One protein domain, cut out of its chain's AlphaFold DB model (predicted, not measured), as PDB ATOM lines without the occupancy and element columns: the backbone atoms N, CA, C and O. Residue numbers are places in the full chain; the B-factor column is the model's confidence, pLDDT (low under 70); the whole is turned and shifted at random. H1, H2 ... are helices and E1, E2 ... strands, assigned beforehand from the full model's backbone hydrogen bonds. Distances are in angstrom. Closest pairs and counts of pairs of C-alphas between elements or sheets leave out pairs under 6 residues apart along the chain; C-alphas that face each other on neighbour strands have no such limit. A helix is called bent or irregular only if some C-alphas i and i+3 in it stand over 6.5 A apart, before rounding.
ATOM      1  N   GLN A   8     -38.752  -2.040   7.190       94.62
ATOM      2  CA  GLN A   8     -38.091  -0.923   6.531       94.62
ATOM      3  C   GLN A   8     -36.661  -1.285   6.128       94.62
ATOM      4  O   GLN A   8     -35.906  -1.861   6.914       94.62
ATOM      5  N   ILE A   9     -36.278  -0.886   4.919       95.75
ATOM      6  CA  ILE A   9     -34.890  -0.837   4.465       95.75
ATOM      7  C   ILE A   9     -34.515   0.628   4.275       95.75
ATOM      8  O   ILE A   9     -35.248   1.375   3.628       95.75
ATOM      9  N   ARG A  10     -33.373   1.038   4.816       94.88
ATOM     10  CA  ARG A  10     -32.794   2.363   4.588       94.88
ATOM     11  C   ARG A  10     -31.469   2.208   3.853       94.88
ATOM     12  O   ARG A  10     -30.611   1.454   4.310       94.88
ATOM     13  N   LEU A  11     -31.318   2.894   2.725       93.94
ATOM     14  CA  LEU A  11     -30.107   2.874   1.908       93.94
ATOM     15  C   LEU A  11     -29.295   4.129   2.224       93.94
ATOM     16  O   LEU A  11     -29.718   5.244   1.932       93.94
ATOM     17  N   ILE A  12     -28.147   3.938   2.866       91.19
ATOM     18  CA  ILE A  12     -27.344   5.025   3.422       91.19
ATOM     19  C   ILE A  12     -26.275   5.434   2.414       91.19
ATOM     20  O   ILE A  12     -25.437   4.620   2.006       91.19
ATOM     21  N   ARG A  13     -26.295   6.716   2.043       87.88
ATOM     22  CA  ARG A  13     -25.384   7.320   1.060       87.88
ATOM     23  C   ARG A  13     -24.050   7.745   1.704       87.88
ATOM     24  O   ARG A  13     -23.965   7.922   2.919       87.88
ATOM     25  N   ASN A  14     -22.979   7.886   0.915       79.56
ATOM     26  CA  ASN A  14     -21.651   8.266   1.434       79.56
ATOM     27  C   ASN A  14     -21.607   9.707   2.018       79.56
ATOM     28  O   ASN A  14     -22.353  10.594   1.609       79.56
ATOM     29  N   LYS A  15     -20.693   9.916   2.978       57.28
ATOM     30  CA  LYS A  15     -20.612  10.931   4.054       57.28
ATOM     31  C   LYS A  15     -20.653  12.431   3.707       57.28
ATOM     32  O   LYS A  15     -20.726  13.220   4.644       57.28
ATOM     33  N   ASP A  16     -20.670  12.842   2.445       59.53
ATOM     34  CA  ASP A  16     -20.795  14.270   2.077       59.53
ATOM     35  C   ASP A  16     -22.244  14.709   1.828       59.53
ATOM     36  O   ASP A  16     -22.564  15.879   1.598       59.53
ATOM     37  N   SER A  17     -23.158  13.754   1.917       53.72
ATOM     38  CA  SER A  17     -24.573  13.952   1.711       53.72
ATOM     39  C   SER A  17     -25.204  14.669   2.919       53.72
ATOM     40  O   SER A  17     -25.583  14.057   3.914       53.72
ATOM     41  N   LYS A  18     -25.471  15.973   2.768       56.50
ATOM     42  CA  LYS A  18     -26.664  16.612   3.374       56.50
ATOM     43  C   LYS A  18     -27.979  16.023   2.819       56.50
ATOM     44  O   LYS A  18     -29.056  16.531   3.121       56.50
ATOM     45  N   LEU A  19     -27.882  15.021   1.946       62.28
ATOM     46  CA  LEU A  19     -28.980  14.344   1.291       62.28
ATOM     47  C   LEU A  19     -29.614  13.352   2.272       62.28
ATOM     48  O   LEU A  19     -28.957  12.801   3.156       62.28
ATOM     49  N   GLN A  20     -30.923  13.193   2.161       80.06
ATOM     50  CA  GLN A  20     -31.663  12.258   2.995       80.06
ATOM     51  C   GLN A  20     -31.525  10.853   2.395       80.06
ATOM     52  O   GLN A  20     -31.478  10.705   1.176       80.06
ATOM     53  N   ASP A  21     -31.449   9.842   3.255       90.19
ATOM     54  CA  ASP A  21     -31.325   8.445   2.836       90.19
ATOM     55  C   ASP A  21     -32.594   7.938   2.156       90.19
ATOM     56  O   ASP A  21     -33.718   8.283   2.545       90.19
ATOM     57  N   ASP A  22     -32.407   7.022   1.216       92.94
ATOM     58  CA  ASP A  22     -33.519   6.394   0.527       92.94
ATOM     59  C   ASP A  22     -34.152   5.367   1.458       92.94
ATOM     60  O   ASP A  22     -33.482   4.699   2.255       92.94
ATOM     61  N   THR A  23     -35.469   5.245   1.379       95.12
ATOM     62  CA  THR A  23     -36.228   4.371   2.267       95.12
ATOM     63  C   THR A  23     -37.195   3.511   1.476       95.12
ATOM     64  O   THR A  23     -38.011   4.013   0.711       95.12
ATOM     65  N   LEU A  24     -37.149   2.207   1.726       96.81
ATOM     66  CA  LEU A  24     -38.169   1.249   1.325       96.81
ATOM     67  C   LEU A  24     -38.966   0.866   2.562       96.81
ATOM     68  O   LEU A  24     -38.395   0.433   3.560       96.81
ATOM     69  N   THR A  25     -40.281   1.014   2.503       95.62
ATOM     70  CA  THR A  25     -41.191   0.600   3.571       95.62
ATOM     71  C   THR A  25     -42.152  -0.430   3.022       95.62
ATOM     72  O   THR A  25     -42.821  -0.182   2.025       95.62
ATOM     73  N   VAL A  26     -42.244  -1.570   3.694       94.12
ATOM     74  CA  VAL A  26     -43.265  -2.578   3.439       94.12
ATOM     75  C   VAL A  26     -44.339  -2.443   4.506       94.12
ATOM     76  O   VAL A  26     -44.037  -2.340   5.701       94.12
ATOM     77  N   LYS A  27     -45.598  -2.452   4.077       91.81
ATOM     78  CA  LYS A  27     -46.774  -2.494   4.943       91.81
ATOM     79  C   LYS A  27     -47.714  -3.593   4.483       91.81
ATOM     80  O   LYS A  27     -47.846  -3.865   3.296       91.81
ATOM     81  N   LYS A  28     -48.380  -4.237   5.434       87.75
ATOM     82  CA  LYS A  28     -49.396  -5.241   5.127       87.75
ATOM     83  C   LYS A  28     -50.644  -4.560   4.554       87.75
ATOM     84  O   LYS A  28     -51.139  -3.612   5.159       87.75
ATOM     85  N   THR A  29     -51.158  -5.054   3.426       87.00
ATOM     86  CA  THR A  29     -52.478  -4.638   2.911       87.00
ATOM     87  C   THR A  29     -53.582  -5.472   3.547       87.00
ATOM     88  O   THR A  29     -53.295  -6.512   4.130       87.00
ATOM     89  N   PHE A  30     -54.851  -5.078   3.399       82.56
ATOM     90  CA  PHE A  30     -55.992  -5.903   3.822       82.56
ATOM     91  C   PHE A  30     -56.101  -7.238   3.067       82.56
ATOM     92  O   PHE A  30     -56.682  -8.188   3.591       82.56
ATOM     93  N   ALA A  31     -55.537  -7.330   1.859       82.75
ATOM     94  CA  ALA A  31     -55.557  -8.546   1.062       82.75
ATOM     95  C   ALA A  31     -54.491  -9.542   1.549       82.75
ATOM     96  O   ALA A  31     -53.315  -9.214   1.722       82.75
ATOM     97  N   LEU A  32     -54.907 -10.792   1.767       84.38
ATOM     98  CA  LEU A  32     -54.008 -11.864   2.198       84.38
ATOM     99  C   LEU A  32     -52.930 -12.122   1.138       84.38
ATOM    100  O   LEU A  32     -53.248 -12.349  -0.026       84.38
ATOM    101  N   GLY A  33     -51.661 -12.112   1.554       87.50
ATOM    102  CA  GLY A  33     -50.516 -12.355   0.670       87.50
ATOM    103  C   GLY A  33     -50.082 -11.150  -0.175       87.50
ATOM    104  O   GLY A  33     -49.223 -11.313  -1.043       87.50
ATOM    105  N   TYR A  34     -50.640  -9.959   0.073       91.38
ATOM    106  CA  TYR A  34     -50.275  -8.715  -0.609       91.38
ATOM    107  C   TYR A  34     -49.790  -7.642   0.368       91.38
ATOM    108  O   TYR A  34     -50.308  -7.482   1.480       91.38
ATOM    109  N   TYR A  35     -48.812  -6.866  -0.085       92.62
ATOM    110  CA  TYR A  35     -48.120  -5.855   0.703       92.62
ATOM    111  C   TYR A  35     -47.982  -4.570  -0.106       92.62
ATOM    112  O   TYR A  35     -47.756  -4.625  -1.310       92.62
ATOM    113  N   ASP A  36     -48.082  -3.422   0.552       94.56
ATOM    114  CA  ASP A  36     -47.711  -2.150  -0.051       94.56
ATOM    115  C   ASP A  36     -46.216  -1.942   0.152       94.56
ATOM    116  O   ASP A  36     -45.711  -1.980   1.277       94.56
ATOM    117  N   LEU A  37     -45.510  -1.739  -0.953       96.31
ATOM    118  CA  LEU A  37     -44.106  -1.380  -0.995       96.31
ATOM    119  C   LEU A  37     -44.005   0.087  -1.405       96.31
ATOM    120  O   LEU A  37     -44.324   0.445  -2.539       96.31
ATOM    121  N   THR A  38     -43.538   0.923  -0.487       97.06
ATOM    122  CA  THR A  38     -43.280   2.342  -0.728       97.06
ATOM    123  C   THR A  38     -41.780   2.583  -0.816       97.06
ATOM    124  O   THR A  38     -41.063   2.328   0.149       97.06
ATOM    125  N   TYR A  39     -41.314   3.118  -1.940       96.50
ATOM    126  CA  TYR A  39     -39.969   3.658  -2.113       96.50
ATOM    127  C   TYR A  39     -39.998   5.182  -2.004       96.50
ATOM    128  O   TYR A  39     -40.857   5.829  -2.605       96.50
ATOM    129  N   LYS A  40     -39.048   5.748  -1.259       95.56
ATOM    130  CA  LYS A  40     -38.815   7.188  -1.150       95.56
ATOM    131  C   LYS A  40     -37.349   7.486  -1.417       95.56
ATOM    132  O   LYS A  40     -36.485   6.970  -0.712       95.56
ATOM    133  N   ASP A  41     -37.104   8.363  -2.377       92.38
ATOM    134  CA  ASP A  41     -35.810   8.954  -2.701       92.38
ATOM    135  C   ASP A  41     -35.951  10.476  -2.599       92.38
ATOM    136  O   ASP A  41     -36.444  11.137  -3.523       92.38
ATOM    137  N   PRO A  42     -35.558  11.056  -1.457       89.50
ATOM    138  CA  PRO A  42     -35.702  12.488  -1.253       89.50
ATOM    139  C   PRO A  42     -34.728  13.324  -2.091       89.50
ATOM    140  O   PRO A  42     -34.958  14.519  -2.256       89.50
ATOM    141  N   VAL A  43     -33.650  12.729  -2.617       87.81
ATOM    142  CA  VAL A  43     -32.672  13.425  -3.471       87.81
ATOM    143  C   VAL A  43     -33.306  13.785  -4.800       87.81
ATOM    144  O   VAL A  43     -33.182  14.914  -5.267       87.81
ATOM    145  N   ASN A  44     -34.033  12.829  -5.371       89.00
ATOM    146  CA  ASN A  44     -34.734  12.994  -6.637       89.00
ATOM    147  C   ASN A  44     -36.203  13.418  -6.460       89.00
ATOM    148  O   ASN A  44     -36.930  13.515  -7.447       89.00
ATOM    149  N   ASN A  45     -36.645  13.678  -5.221       90.56
ATOM    150  CA  ASN A  45     -38.040  13.966  -4.863       90.56
ATOM    151  C   ASN A  45     -39.021  12.921  -5.434       90.56
ATOM    152  O   ASN A  45     -40.078  13.254  -5.974       90.56
ATOM    153  N   LEU A  46     -38.638  11.647  -5.346       93.94
ATOM    154  CA  LEU A  46     -39.405  10.525  -5.862       93.94
ATOM    155  C   LEU A  46     -40.042   9.759  -4.704       93.94
ATOM    156  O   LEU A  46     -39.363   9.288  -3.795       93.94
ATOM    157  N   GLU A  47     -41.355   9.581  -4.776       96.38
ATOM    158  CA  GLU A  47     -42.099   8.662  -3.923       96.38
ATOM    159  C   GLU A  47     -42.985   7.791  -4.808       96.38
ATOM    160  O   GLU A  47     -43.743   8.290  -5.638       96.38
ATOM    161  N   SER A  48     -42.874   6.477  -4.646       96.12
ATOM    162  CA  SER A  48     -43.669   5.509  -5.392       96.12
ATOM    163  C   SER A  48     -44.174   4.442  -4.443       96.12
ATOM    164  O   SER A  48     -43.410   3.910  -3.641       96.12
ATOM    165  N   THR A  49     -45.467   4.136  -4.523       96.75
ATOM    166  CA  THR A  49     -46.085   3.041  -3.775       96.75
ATOM    167  C   THR A  49     -46.727   2.081  -4.756       96.75
ATOM    168  O   THR A  49     -47.435   2.504  -5.667       96.75
ATOM    169  N   THR A  50     -46.477   0.790  -4.565       96.19
ATOM    170  CA  THR A  50     -47.083  -0.275  -5.360       96.19
ATOM    171  C   THR A  50     -47.511  -1.424  -4.462       96.19
ATOM    172  O   THR A  50     -46.853  -1.715  -3.461       96.19
ATOM    173  N   THR A  51     -48.602  -2.092  -4.823       96.06
ATOM    174  CA  THR A  51     -49.041  -3.309  -4.144       96.06
ATOM    175  C   THR A  51     -48.381  -4.512  -4.809       96.06
ATOM    176  O   THR A  51     -48.479  -4.712  -6.020       96.06
ATOM    177  N   ILE A  52     -47.703  -5.331  -4.015       95.38
ATOM    178  CA  ILE A  52     -46.875  -6.445  -4.469       95.38
ATOM    179  C   ILE A  52     -47.269  -7.733  -3.739       95.38
ATOM    180  O   ILE A  52     -47.586  -7.722  -2.549       95.38
ATOM    181  N   SER A  53     -47.285  -8.858  -4.458       95.38
ATOM    182  CA  SER A  53     -47.527 -10.173  -3.852       95.38
ATOM    183  C   SER A  53     -46.322 -10.627  -3.029       95.38
ATOM    184  O   SER A  53     -45.193 -10.210  -3.287       95.38
ATOM    185  N   GLU A  54     -46.540 -11.533  -2.077       93.12
ATOM    186  CA  GLU A  54     -45.474 -12.113  -1.250       93.12
ATOM    187  C   GLU A  54     -44.305 -12.656  -2.088       93.12
ATOM    188  O   GLU A  54     -43.148 -12.313  -1.849       93.12
ATOM    189  N   ASN A  55     -44.595 -13.454  -3.121       93.69
ATOM    190  CA  ASN A  55     -43.558 -14.020  -3.985       93.69
ATOM    191  C   ASN A  55     -42.755 -12.929  -4.713       93.69
ATOM    192  O   ASN A  55     -41.526 -12.978  -4.754       93.69
ATOM    193  N   ASN A  56     -43.443 -11.924  -5.258       95.50
ATOM    194  CA  ASN A  56     -42.785 -10.835  -5.975       95.50
ATOM    195  C   ASN A  56     -41.982  -9.946  -5.019       95.50
ATOM    196  O   ASN A  56     -40.963  -9.395  -5.420       95.50
ATOM    197  N   LEU A  57     -42.386  -9.847  -3.752       94.06
ATOM    198  CA  LEU A  57     -41.644  -9.139  -2.715       94.06
ATOM    199  C   LEU A  57     -40.292  -9.816  -2.431       94.06
ATOM    200  O   LEU A  57     -39.268  -9.138  -2.370       94.06
ATOM    201  N   PHE A  58     -40.260 -11.149  -2.318       94.19
ATOM    202  CA  PHE A  58     -38.999 -11.890  -2.176       94.19
ATOM    203  C   PHE A  58     -38.074 -11.692  -3.380       94.19
ATOM    204  O   PHE A  58     -36.878 -11.456  -3.202       94.19
ATOM    205  N   GLN A  59     -38.625 -11.754  -4.596       94.81
ATOM    206  CA  GLN A  59     -37.868 -11.505  -5.824       94.81
ATOM    207  C   GLN A  59     -37.336 -10.069  -5.873       94.81
ATOM    208  O   GLN A  59     -36.163  -9.865  -6.170       94.81
ATOM    209  N   TYR A  60     -38.168  -9.090  -5.509       94.81
ATOM    210  CA  TYR A  60     -37.792  -7.682  -5.447       94.81
ATOM    211  C   TYR A  60     -36.583  -7.462  -4.531       94.81
ATOM    212  O   TYR A  60     -35.614  -6.832  -4.945       94.81
ATOM    213  N   PHE A  61     -36.594  -8.020  -3.315       93.50
ATOM    214  CA  PHE A  61     -35.456  -7.879  -2.399       93.50
ATOM    215  C   PHE A  61     -34.212  -8.638  -2.854       93.50
ATOM    216  O   PHE A  61     -33.105  -8.144  -2.648       93.50
ATOM    217  N   GLY A  62     -34.378  -9.799  -3.493       93.94
ATOM    218  CA  GLY A  62     -33.268 -10.512  -4.127       93.94
ATOM    219  C   GLY A  62     -32.546  -9.621  -5.138       93.94
ATOM    220  O   GLY A  62     -31.351  -9.360  -4.974       93.94
ATOM    221  N   SER A  63     -33.310  -9.076  -6.090       94.44
ATOM    222  CA  SER A  63     -32.815  -8.160  -7.120       94.44
ATOM    223  C   SER A  63     -32.223  -6.882  -6.529       94.44
ATOM    224  O   SER A  63     -31.148  -6.466  -6.941       94.44
ATOM    225  N   LEU A  64     -32.870  -6.282  -5.522       94.12
ATOM    226  CA  LEU A  64     -32.355  -5.094  -4.838       94.12
ATOM    227  C   LEU A  64     -30.962  -5.348  -4.253       94.12
ATOM    228  O   LEU A  64     -30.056  -4.543  -4.443       94.12
ATOM    229  N   PHE A  65     -30.772  -6.465  -3.547       94.56
ATOM    230  CA  PHE A  65     -29.472  -6.794  -2.965       94.56
ATOM    231  C   PHE A  65     -28.423  -7.119  -4.029       94.56
ATOM    232  O   PHE A  65     -27.257  -6.791  -3.824       94.56
ATOM    233  N   ASP A  66     -28.812  -7.715  -5.161       93.81
ATOM    234  CA  ASP A  66     -27.911  -7.910  -6.305       93.81
ATOM    235  C   ASP A  66     -27.452  -6.580  -6.896       93.81
ATOM    236  O   ASP A  66     -26.254  -6.390  -7.122       93.81
ATOM    237  N   THR A  67     -28.378  -5.638  -7.082       92.25
ATOM    238  CA  THR A  67     -28.067  -4.295  -7.573       92.25
ATOM    239  C   THR A  67     -27.149  -3.555  -6.608       92.25
ATOM    240  O   THR A  67     -26.098  -3.094  -7.027       92.25
ATOM    241  N   LEU A  68     -27.481  -3.509  -5.314       92.31
ATOM    242  CA  LEU A  68     -26.680  -2.800  -4.308       92.31
ATOM    243  C   LEU A  68     -25.287  -3.409  -4.107       92.31
ATOM    244  O   LEU A  68     -24.337  -2.697  -3.799       92.31
ATOM    245  N   TYR A  69     -25.156  -4.728  -4.252       92.50
ATOM    246  CA  TYR A  69     -23.855  -5.389  -4.189       92.50
ATOM    247  C   TYR A  69     -22.984  -5.056  -5.410       92.50
ATOM    248  O   TYR A  69     -21.775  -4.848  -5.265       92.50
ATOM    249  N   SER A  70     -23.605  -5.018  -6.595       89.38
ATOM    250  CA  SER A  70     -22.930  -4.775  -7.875       89.38
ATOM    251  C   SER A  70     -22.578  -3.302  -8.085       89.38
ATOM    252  O   SER A  70     -21.542  -3.009  -8.676       89.38
ATOM    253  N   ASP A  71     -23.419  -2.393  -7.590       84.38
ATOM    254  CA  ASP A  71     -23.271  -0.944  -7.708       84.38
ATOM    255  C   ASP A  71     -23.244  -0.298  -6.314       84.38
ATOM    256  O   ASP A  71     -24.273   0.016  -5.710       84.38
ATOM    257  N   GLN A  72     -22.033  -0.179  -5.760       73.69
ATOM    258  CA  GLN A  72     -21.789   0.281  -4.383       73.69
ATOM    259  C   GLN A  72     -21.744   1.815  -4.250       73.69
ATOM    260  O   GLN A  72     -21.548   2.331  -3.150       73.69
ATOM    261  N   ASP A  73     -21.915   2.555  -5.344       78.56
ATOM    262  CA  ASP A  73     -21.977   4.018  -5.375       78.56
ATOM    263  C   ASP A  73     -23.339   4.393  -5.985       78.56
ATOM    264  O   ASP A  73     -23.598   4.023  -7.124       78.56
ATOM    265  N   PRO A  74     -24.279   5.034  -5.261       81.38
ATOM    266  CA  PRO A  74     -24.076   5.932  -4.119       81.38
ATOM    267  C   PRO A  74     -24.232   5.322  -2.717       81.38
ATOM    268  O   PRO A  74     -24.067   6.045  -1.727       81.38
ATOM    269  N   PHE A  75     -24.586   4.039  -2.590       88.25
ATOM    270  CA  PHE A  75     -25.002   3.448  -1.311       88.25
ATOM    271  C   PHE A  75     -23.892   2.635  -0.635       88.25
ATOM    272  O   PHE A  75     -23.470   1.586  -1.114       88.25
ATOM    273  N   VAL A  76     -23.474   3.075   0.554       89.94
ATOM    274  CA  VAL A  76     -22.374   2.445   1.306       89.94
ATOM    275  C   VAL A  76     -22.892   1.436   2.326       89.94
ATOM    276  O   VAL A  76     -22.260   0.403   2.568       89.94
ATOM    277  N   PHE A  77     -24.046   1.721   2.933       92.44
ATOM    278  CA  PHE A  77     -24.656   0.841   3.923       92.44
ATOM    279  C   PHE A  77     -26.135   0.606   3.646       92.44
ATOM    280  O   PHE A  77     -26.828   1.437   3.062       92.44
ATOM    281  N   VAL A  78     -26.625  -0.522   4.142       94.50
ATOM    282  CA  VAL A  78     -28.036  -0.881   4.175       94.50
ATOM    283  C   VAL A  78     -28.422  -1.151   5.615       94.50
ATOM    284  O   VAL A  78     -27.823  -1.997   6.282       94.50
ATOM    285  N   GLN A  79     -29.431  -0.435   6.096       95.12
ATOM    286  CA  GLN A  79     -30.038  -0.688   7.392       95.12
ATOM    287  C   GLN A  79     -31.351  -1.449   7.197       95.12
ATOM    288  O   GLN A  79     -32.271  -0.948   6.553       95.12
ATOM    289  N   LEU A  80     -31.460  -2.641   7.778       95.56
ATOM    290  CA  LEU A  80     -32.655  -3.476   7.751       95.56
ATOM    291  C   LEU A  80     -33.340  -3.432   9.115       95.56
ATOM    292  O   LEU A  80     -32.745  -3.785  10.132       95.56
ATOM    293  N   SER A  81     -34.599  -3.010   9.134       94.31
ATOM    294  CA  SER A  81     -35.418  -2.914  10.343       94.31
ATOM    295  C   SER A  81     -36.639  -3.807  10.184       94.31
ATOM    296  O   SER A  81     -37.620  -3.420   9.550       94.31
ATOM    297  N   PHE A  82     -36.557  -5.017  10.732       90.75
ATOM    298  CA  PHE A  82     -37.668  -5.963  10.762       90.75
ATOM    299  C   PHE A  82     -38.390  -5.893  12.115       90.75
ATOM    300  O   PHE A  82     -37.735  -5.776  13.154       90.75
ATOM    301  N   PRO A  83     -39.721  -6.040  12.138       86.25
ATOM    302  CA  PRO A  83     -40.464  -6.336  13.353       86.25
ATOM    303  C   PRO A  83     -39.874  -7.518  14.119       86.25
ATOM    304  O   PRO A  83     -39.555  -8.539  13.521       86.25
ATOM    305  N   PHE A  84     -39.785  -7.409  15.445       83.75
ATOM    306  CA  PHE A  84     -39.328  -8.484  16.344       83.75
ATOM    307  C   PHE A  84     -37.855  -8.905  16.199       83.75
ATOM    308  O   PHE A  84     -37.419  -9.818  16.897       83.75
ATOM    309  N   PHE A  85     -37.069  -8.228  15.359       88.69
ATOM    310  CA  PHE A  85     -35.634  -8.467  15.219       88.69
ATOM    311  C   PHE A  85     -34.828  -7.213  15.571       88.69
ATOM    312  O   PHE A  85     -35.324  -6.092  15.432       88.69
ATOM    313  N   PRO A  86     -33.565  -7.371  16.007       89.38
ATOM    314  CA  PRO A  86     -32.655  -6.241  16.088       89.38
ATOM    315  C   PRO A  86     -32.432  -5.640  14.698       89.38
ATOM    316  O   PRO A  86     -32.408  -6.341  13.684       89.38
ATOM    317  N   CYS A  87     -32.238  -4.327  14.673       92.69
ATOM    318  CA  CYS A  87     -31.842  -3.616  13.468       92.69
ATOM    319  C   CYS A  87     -30.465  -4.108  12.998       92.69
ATOM    320  O   CYS A  87     -29.536  -4.212  13.803       92.69
ATOM    321  N   LEU A  88     -30.333  -4.396  11.705       94.50
ATOM    322  CA  LEU A  88     -29.071  -4.797  11.089       94.50
ATOM    323  C   LEU A  88     -28.529  -3.641  10.258       94.50
ATOM    324  O   LEU A  88     -29.253  -3.094   9.434       94.50
ATOM    325  N   LEU A  89     -27.258  -3.302  10.443       95.69
ATOM    326  CA  LEU A  89     -26.535  -2.361   9.593       95.69
ATOM    327  C   LEU A  89     -25.429  -3.127   8.872       95.69
ATOM    328  O   LEU A  89     -24.547  -3.686   9.518       95.69
ATOM    329  N   LEU A  90     -25.501  -3.159   7.547       94.81
ATOM    330  CA  LEU A  90     -24.633  -3.958   6.686       94.81
ATOM    331  C   LEU A  90     -23.945  -3.047   5.676       94.81
ATOM    332  O   LEU A  90     -24.555  -2.090   5.200       94.81
ATOM    333  N   LYS A  91     -22.700  -3.343   5.307       93.62
ATOM    334  CA  LYS A  91     -22.092  -2.733   4.119       93.62
ATOM    335  C   LYS A  91     -22.717  -3.342   2.869       93.62
ATOM    336  O   LYS A  91     -22.999  -4.540   2.840       93.62
ATOM    337  N   THR A  92     -22.881  -2.554   1.812       93.50
ATOM    338  CA  THR A  92     -23.392  -3.064   0.525       93.50
ATOM    339  C   THR A  92     -22.530  -4.196  -0.040       93.50
ATOM    340  O   THR A  92     -23.061  -5.160  -0.585       93.50
ATOM    341  N   SER A  93     -21.219  -4.172   0.211       93.19
ATOM    342  CA  SER A  93     -20.294  -5.252  -0.158       93.19
ATOM    343  C   SER A  93     -20.530  -6.584   0.569       93.19
ATOM    344  O   SER A  93     -20.144  -7.633   0.059       93.19
ATOM    345  N   GLU A  94     -21.186  -6.588   1.732       93.31
ATOM    346  CA  GLU A  94     -21.508  -7.819   2.472       93.31
ATOM    347  C   GLU A  94     -22.741  -8.527   1.902       93.31
ATOM    348  O   GLU A  94     -22.929  -9.727   2.120       93.31
ATOM    349  N   LEU A  95     -23.559  -7.815   1.117       93.06
ATOM    350  CA  LEU A  95     -24.769  -8.361   0.508       93.06
ATOM    351  C   LEU A  95     -24.475  -9.457  -0.518       93.06
ATOM    352  O   LEU A  95     -25.394 -10.176  -0.873       93.06
ATOM    353  N   GLY A  96     -23.234  -9.649  -0.972       89.81
ATOM    354  CA  GLY A  96     -22.858 -10.781  -1.829       89.81
ATOM    355  C   GLY A  96     -22.828 -12.140  -1.112       89.81
ATOM    356  O   GLY A  96     -22.692 -13.173  -1.759       89.81
ATOM    357  N   SER A  97     -22.940 -12.170   0.219       94.31
ATOM    358  CA  SER A  97     -22.877 -13.410   0.996       94.31
ATOM    359  C   SER A  97     -24.190 -14.201   0.953       94.31
ATOM    360  O   SER A  97     -25.204 -13.785   1.520       94.31
ATOM    361  N   ASP A  98     -24.155 -15.406   0.377       93.19
ATOM    362  CA  ASP A  98     -25.303 -16.326   0.336       93.19
ATOM    363  C   ASP A  98     -25.862 -16.654   1.726       93.19
ATOM    364  O   ASP A  98     -27.074 -16.783   1.912       93.19
ATOM    365  N   SER A  99     -24.984 -16.821   2.720       94.94
ATOM    366  CA  SER A  99     -25.410 -17.142   4.085       94.94
ATOM    367  C   SER A  99     -26.167 -15.974   4.713       94.94
ATOM    368  O   SER A  99     -27.218 -16.184   5.319       94.94
ATOM    369  N   LEU A 100     -25.688 -14.746   4.503       93.88
ATOM    370  CA  LEU A 100     -26.355 -13.534   4.964       93.88
ATOM    371  C   LEU A 100     -27.710 -13.349   4.273       93.88
ATOM    372  O   LEU A 100     -28.710 -13.112   4.948       93.88
ATOM    373  N   ARG A 101     -27.773 -13.531   2.949       93.25
ATOM    374  CA  ARG A 101     -29.025 -13.427   2.184       93.25
ATOM    375  C   ARG A 101     -30.078 -14.422   2.646       93.25
ATOM    376  O   ARG A 101     -31.224 -14.031   2.854       93.25
ATOM    377  N   ARG A 102     -29.700 -15.685   2.873       94.56
ATOM    378  CA  ARG A 102     -30.617 -16.704   3.414       94.56
ATOM    379  C   ARG A 102     -31.140 -16.333   4.800       94.56
ATOM    380  O   ARG A 102     -32.321 -16.543   5.080       94.56
ATOM    381  N   ASN A 103     -30.296 -15.748   5.650       94.06
ATOM    382  CA  ASN A 103     -30.721 -15.264   6.963       94.06
ATOM    383  C   ASN A 103     -31.730 -14.116   6.829       94.06
ATOM    384  O   ASN A 103     -32.792 -14.173   7.443       94.06
ATOM    385  N   ILE A 104     -31.458 -13.129   5.970       94.25
ATOM    386  CA  ILE A 104     -32.370 -12.004   5.712       94.25
ATOM    387  C   ILE A 104     -33.708 -12.497   5.140       94.25
ATOM    388  O   ILE A 104     -34.766 -12.083   5.606       94.25
ATOM    389  N   GLN A 105     -33.688 -13.422   4.176       93.88
ATOM    390  CA  GLN A 105     -34.904 -14.033   3.627       93.88
ATOM    391  C   GLN A 105     -35.704 -14.782   4.699       93.88
ATOM    392  O   GLN A 105     -36.931 -14.691   4.729       93.88
ATOM    393  N   SER A 106     -35.025 -15.483   5.608       94.00
ATOM    394  CA  SER A 106     -35.674 -16.166   6.730       94.00
ATOM    395  C   SER A 106     -36.333 -15.169   7.685       94.00
ATOM    396  O   SER A 106     -37.480 -15.372   8.079       94.00
ATOM    397  N   MET A 107     -35.657 -14.061   8.005       93.19
ATOM    398  CA  MET A 107     -36.217 -12.975   8.822       93.19
ATOM    399  C   MET A 107     -37.432 -12.326   8.155       93.19
ATOM    400  O   MET A 107     -38.447 -12.098   8.818       93.19
ATOM    401  N   LEU A 108     -37.366 -12.079   6.842       92.25
ATOM    402  CA  LEU A 108     -38.489 -11.564   6.063       92.25
ATOM    403  C   LEU A 108     -39.671 -12.538   6.111       92.25
ATOM    404  O   LEU A 108     -40.773 -12.133   6.457       92.25
ATOM    405  N   ASN A 109     -39.449 -13.829   5.865       92.25
ATOM    406  CA  ASN A 109     -40.505 -14.842   5.925       92.25
ATOM    407  C   ASN A 109     -41.162 -14.918   7.316       92.25
ATOM    408  O   ASN A 109     -42.388 -14.926   7.428       92.25
ATOM    409  N   VAL A 110     -40.366 -14.910   8.391       91.25
ATOM    410  CA  VAL A 110     -40.891 -14.873   9.767       91.25
ATOM    411  C   VAL A 110     -41.702 -13.603  10.006       91.25
ATOM    412  O   VAL A 110     -42.796 -13.682  10.562       91.25
ATOM    413  N   THR A 111     -41.205 -12.453   9.546       89.81
ATOM    414  CA  THR A 111     -41.900 -11.165   9.645       89.81
ATOM    415  C   THR A 111     -43.259 -11.228   8.958       89.81
ATOM    416  O   THR A 111     -44.270 -10.967   9.598       89.81
ATOM    417  N   LEU A 112     -43.304 -11.626   7.683       88.69
ATOM    418  CA  LEU A 112     -44.525 -11.650   6.873       88.69
ATOM    419  C   LEU A 112     -45.585 -12.610   7.434       88.69
ATOM    420  O   LEU A 112     -46.769 -12.274   7.432       88.69
ATOM    421  N   ARG A 113     -45.164 -13.761   7.978       86.75
ATOM    422  CA  ARG A 113     -46.057 -14.757   8.599       86.75
ATOM    423  C   ARG A 113     -46.554 -14.360   9.985       86.75
ATOM    424  O   ARG A 113     -47.678 -14.698  10.345       86.75
ATOM    425  N   SER A 114     -45.723 -13.666  10.759       84.00
ATOM    426  CA  SER A 114     -46.054 -13.244  12.128       84.00
ATOM    427  C   SER A 114     -46.787 -11.902  12.165       84.00
ATOM    428  O   SER A 114     -47.244 -11.477  13.223       84.00
ATOM    429  N   TRP A 115     -46.903 -11.226  11.019       80.69
ATOM    430  CA  TRP A 115     -47.539  -9.922  10.902       80.69
ATOM    431  C   TRP A 115     -49.048 -10.038  11.128       80.69
ATOM    432  O   TRP A 115     -49.825 -10.321  10.210       80.69
TER     433      TRP A 115
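Overview. This is residues 8 to 115 of the 144 residues of an uncharacterized protein of viral metagenome (UniProt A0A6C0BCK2). A twisted sheet of six strands curls round the long helix H1, and a second long helix, H3, runs back beside H1 and only grazes the sheet. The short helix H2 packs by the last turns of H1, between the edge strand E6 and H3. The printed part has 108 residues, with six named strands and three named helices in the order E1 E2 E3 E4 H1 E5 E6 H2 H3. The sheet runs E4 E3 E2 E1 E5 E6, antiparallel throughout, and the class is mixed, helices and strands. The whole is compact and rounded, with a radius of gyration of the C-alphas of 13.8 A and spans of 42 by 33 by 23 A.

Arrangement. E1, residues 8 to 13, and E2, residues 22 to 28, form a hairpin, with N 9 and O 24 within hydrogen-bond range at 2.8 A. E2 and E3, residues 34 to 41, form the next hairpin, in which N 25 and O 38 are 2.8 A apart. E3 and E4, residues 46 to 53, form a third, with N 37 and O 50 at 2.8 A. E1 to E4 are a meander, each strand the antiparallel neighbour of the one before. H1, residues 54 to 70, follows E4 directly and is on the sheet, which curls round it; the closest C-alphas of H1 and E3 are those of Glu 54 and Tyr 34, 5.9 A apart. E5, residues 75 to 81, is the antiparallel neighbour of E1, with N 10 and O 79 at 2.9 A. E5 and E6, residues 88 to 91, form a hairpin, with N 78 and O 90 at 2.8 A. The edge strands are E4 and E6, which are apart. H1 and the sheet make two layers, a helix on one face of a sheet. H2, residues 92 to 96, is on the same face as H1, at a height over the sheet of 6.9 A, and lies over none of the strands. H2 touches residues 65 to 69 of H1 alone, the closest C-alphas being those of Thr 92 and Tyr 69, 5.3 A apart. H3, residues 98 to 114, only grazes the sheet, with its residues 100 to 112. H3 and H1 are close but not clearly touching, with the C-alphas of Gln 105 and Phe 58 closest at 7.4 A; they run opposite ways at a shallow tilt of 31 degrees. In H1 and H3 every O i to N i+4 pair is within hydrogen-bond range, while H2 has 0 of 1 such pairs and 1 of 2 O i to N i+3 pairs within range.

Along the chain. E1 begins at C-alpha 8, (-38.091, -0.923, 6.531), and spans 16.1 A to C-alpha 13. E2 measures 20.2 A from first to last C-alpha, E3 22.9 A and E4 22.3 A. H1 begins at C-alpha 54, (-45.474, -12.113, -1.250), and measures 24.6 A. E5 measures 16.9 A and E6 10.1 A. H2 measures 8.1 A and is neither bent nor irregular, but only just: C-alphas 93 and 96 are 6.3 A apart. H3 measures 24.1 A and ends at C-alpha 114, (-46.054, -13.244, 12.128).

Size, cuts and confidence. The two C-alphas farthest apart are those of Asp 16 and Leu 32, at 42.3 A. The printed part runs from residue 8 to 115 with no cut, and no link is long; those from E1 to E2 and from E5 to E6 are short, and the others are tight. The mean pLDDT of the printed part is 90.1, and residues 15 to 19, between E1 and E2, are under 70.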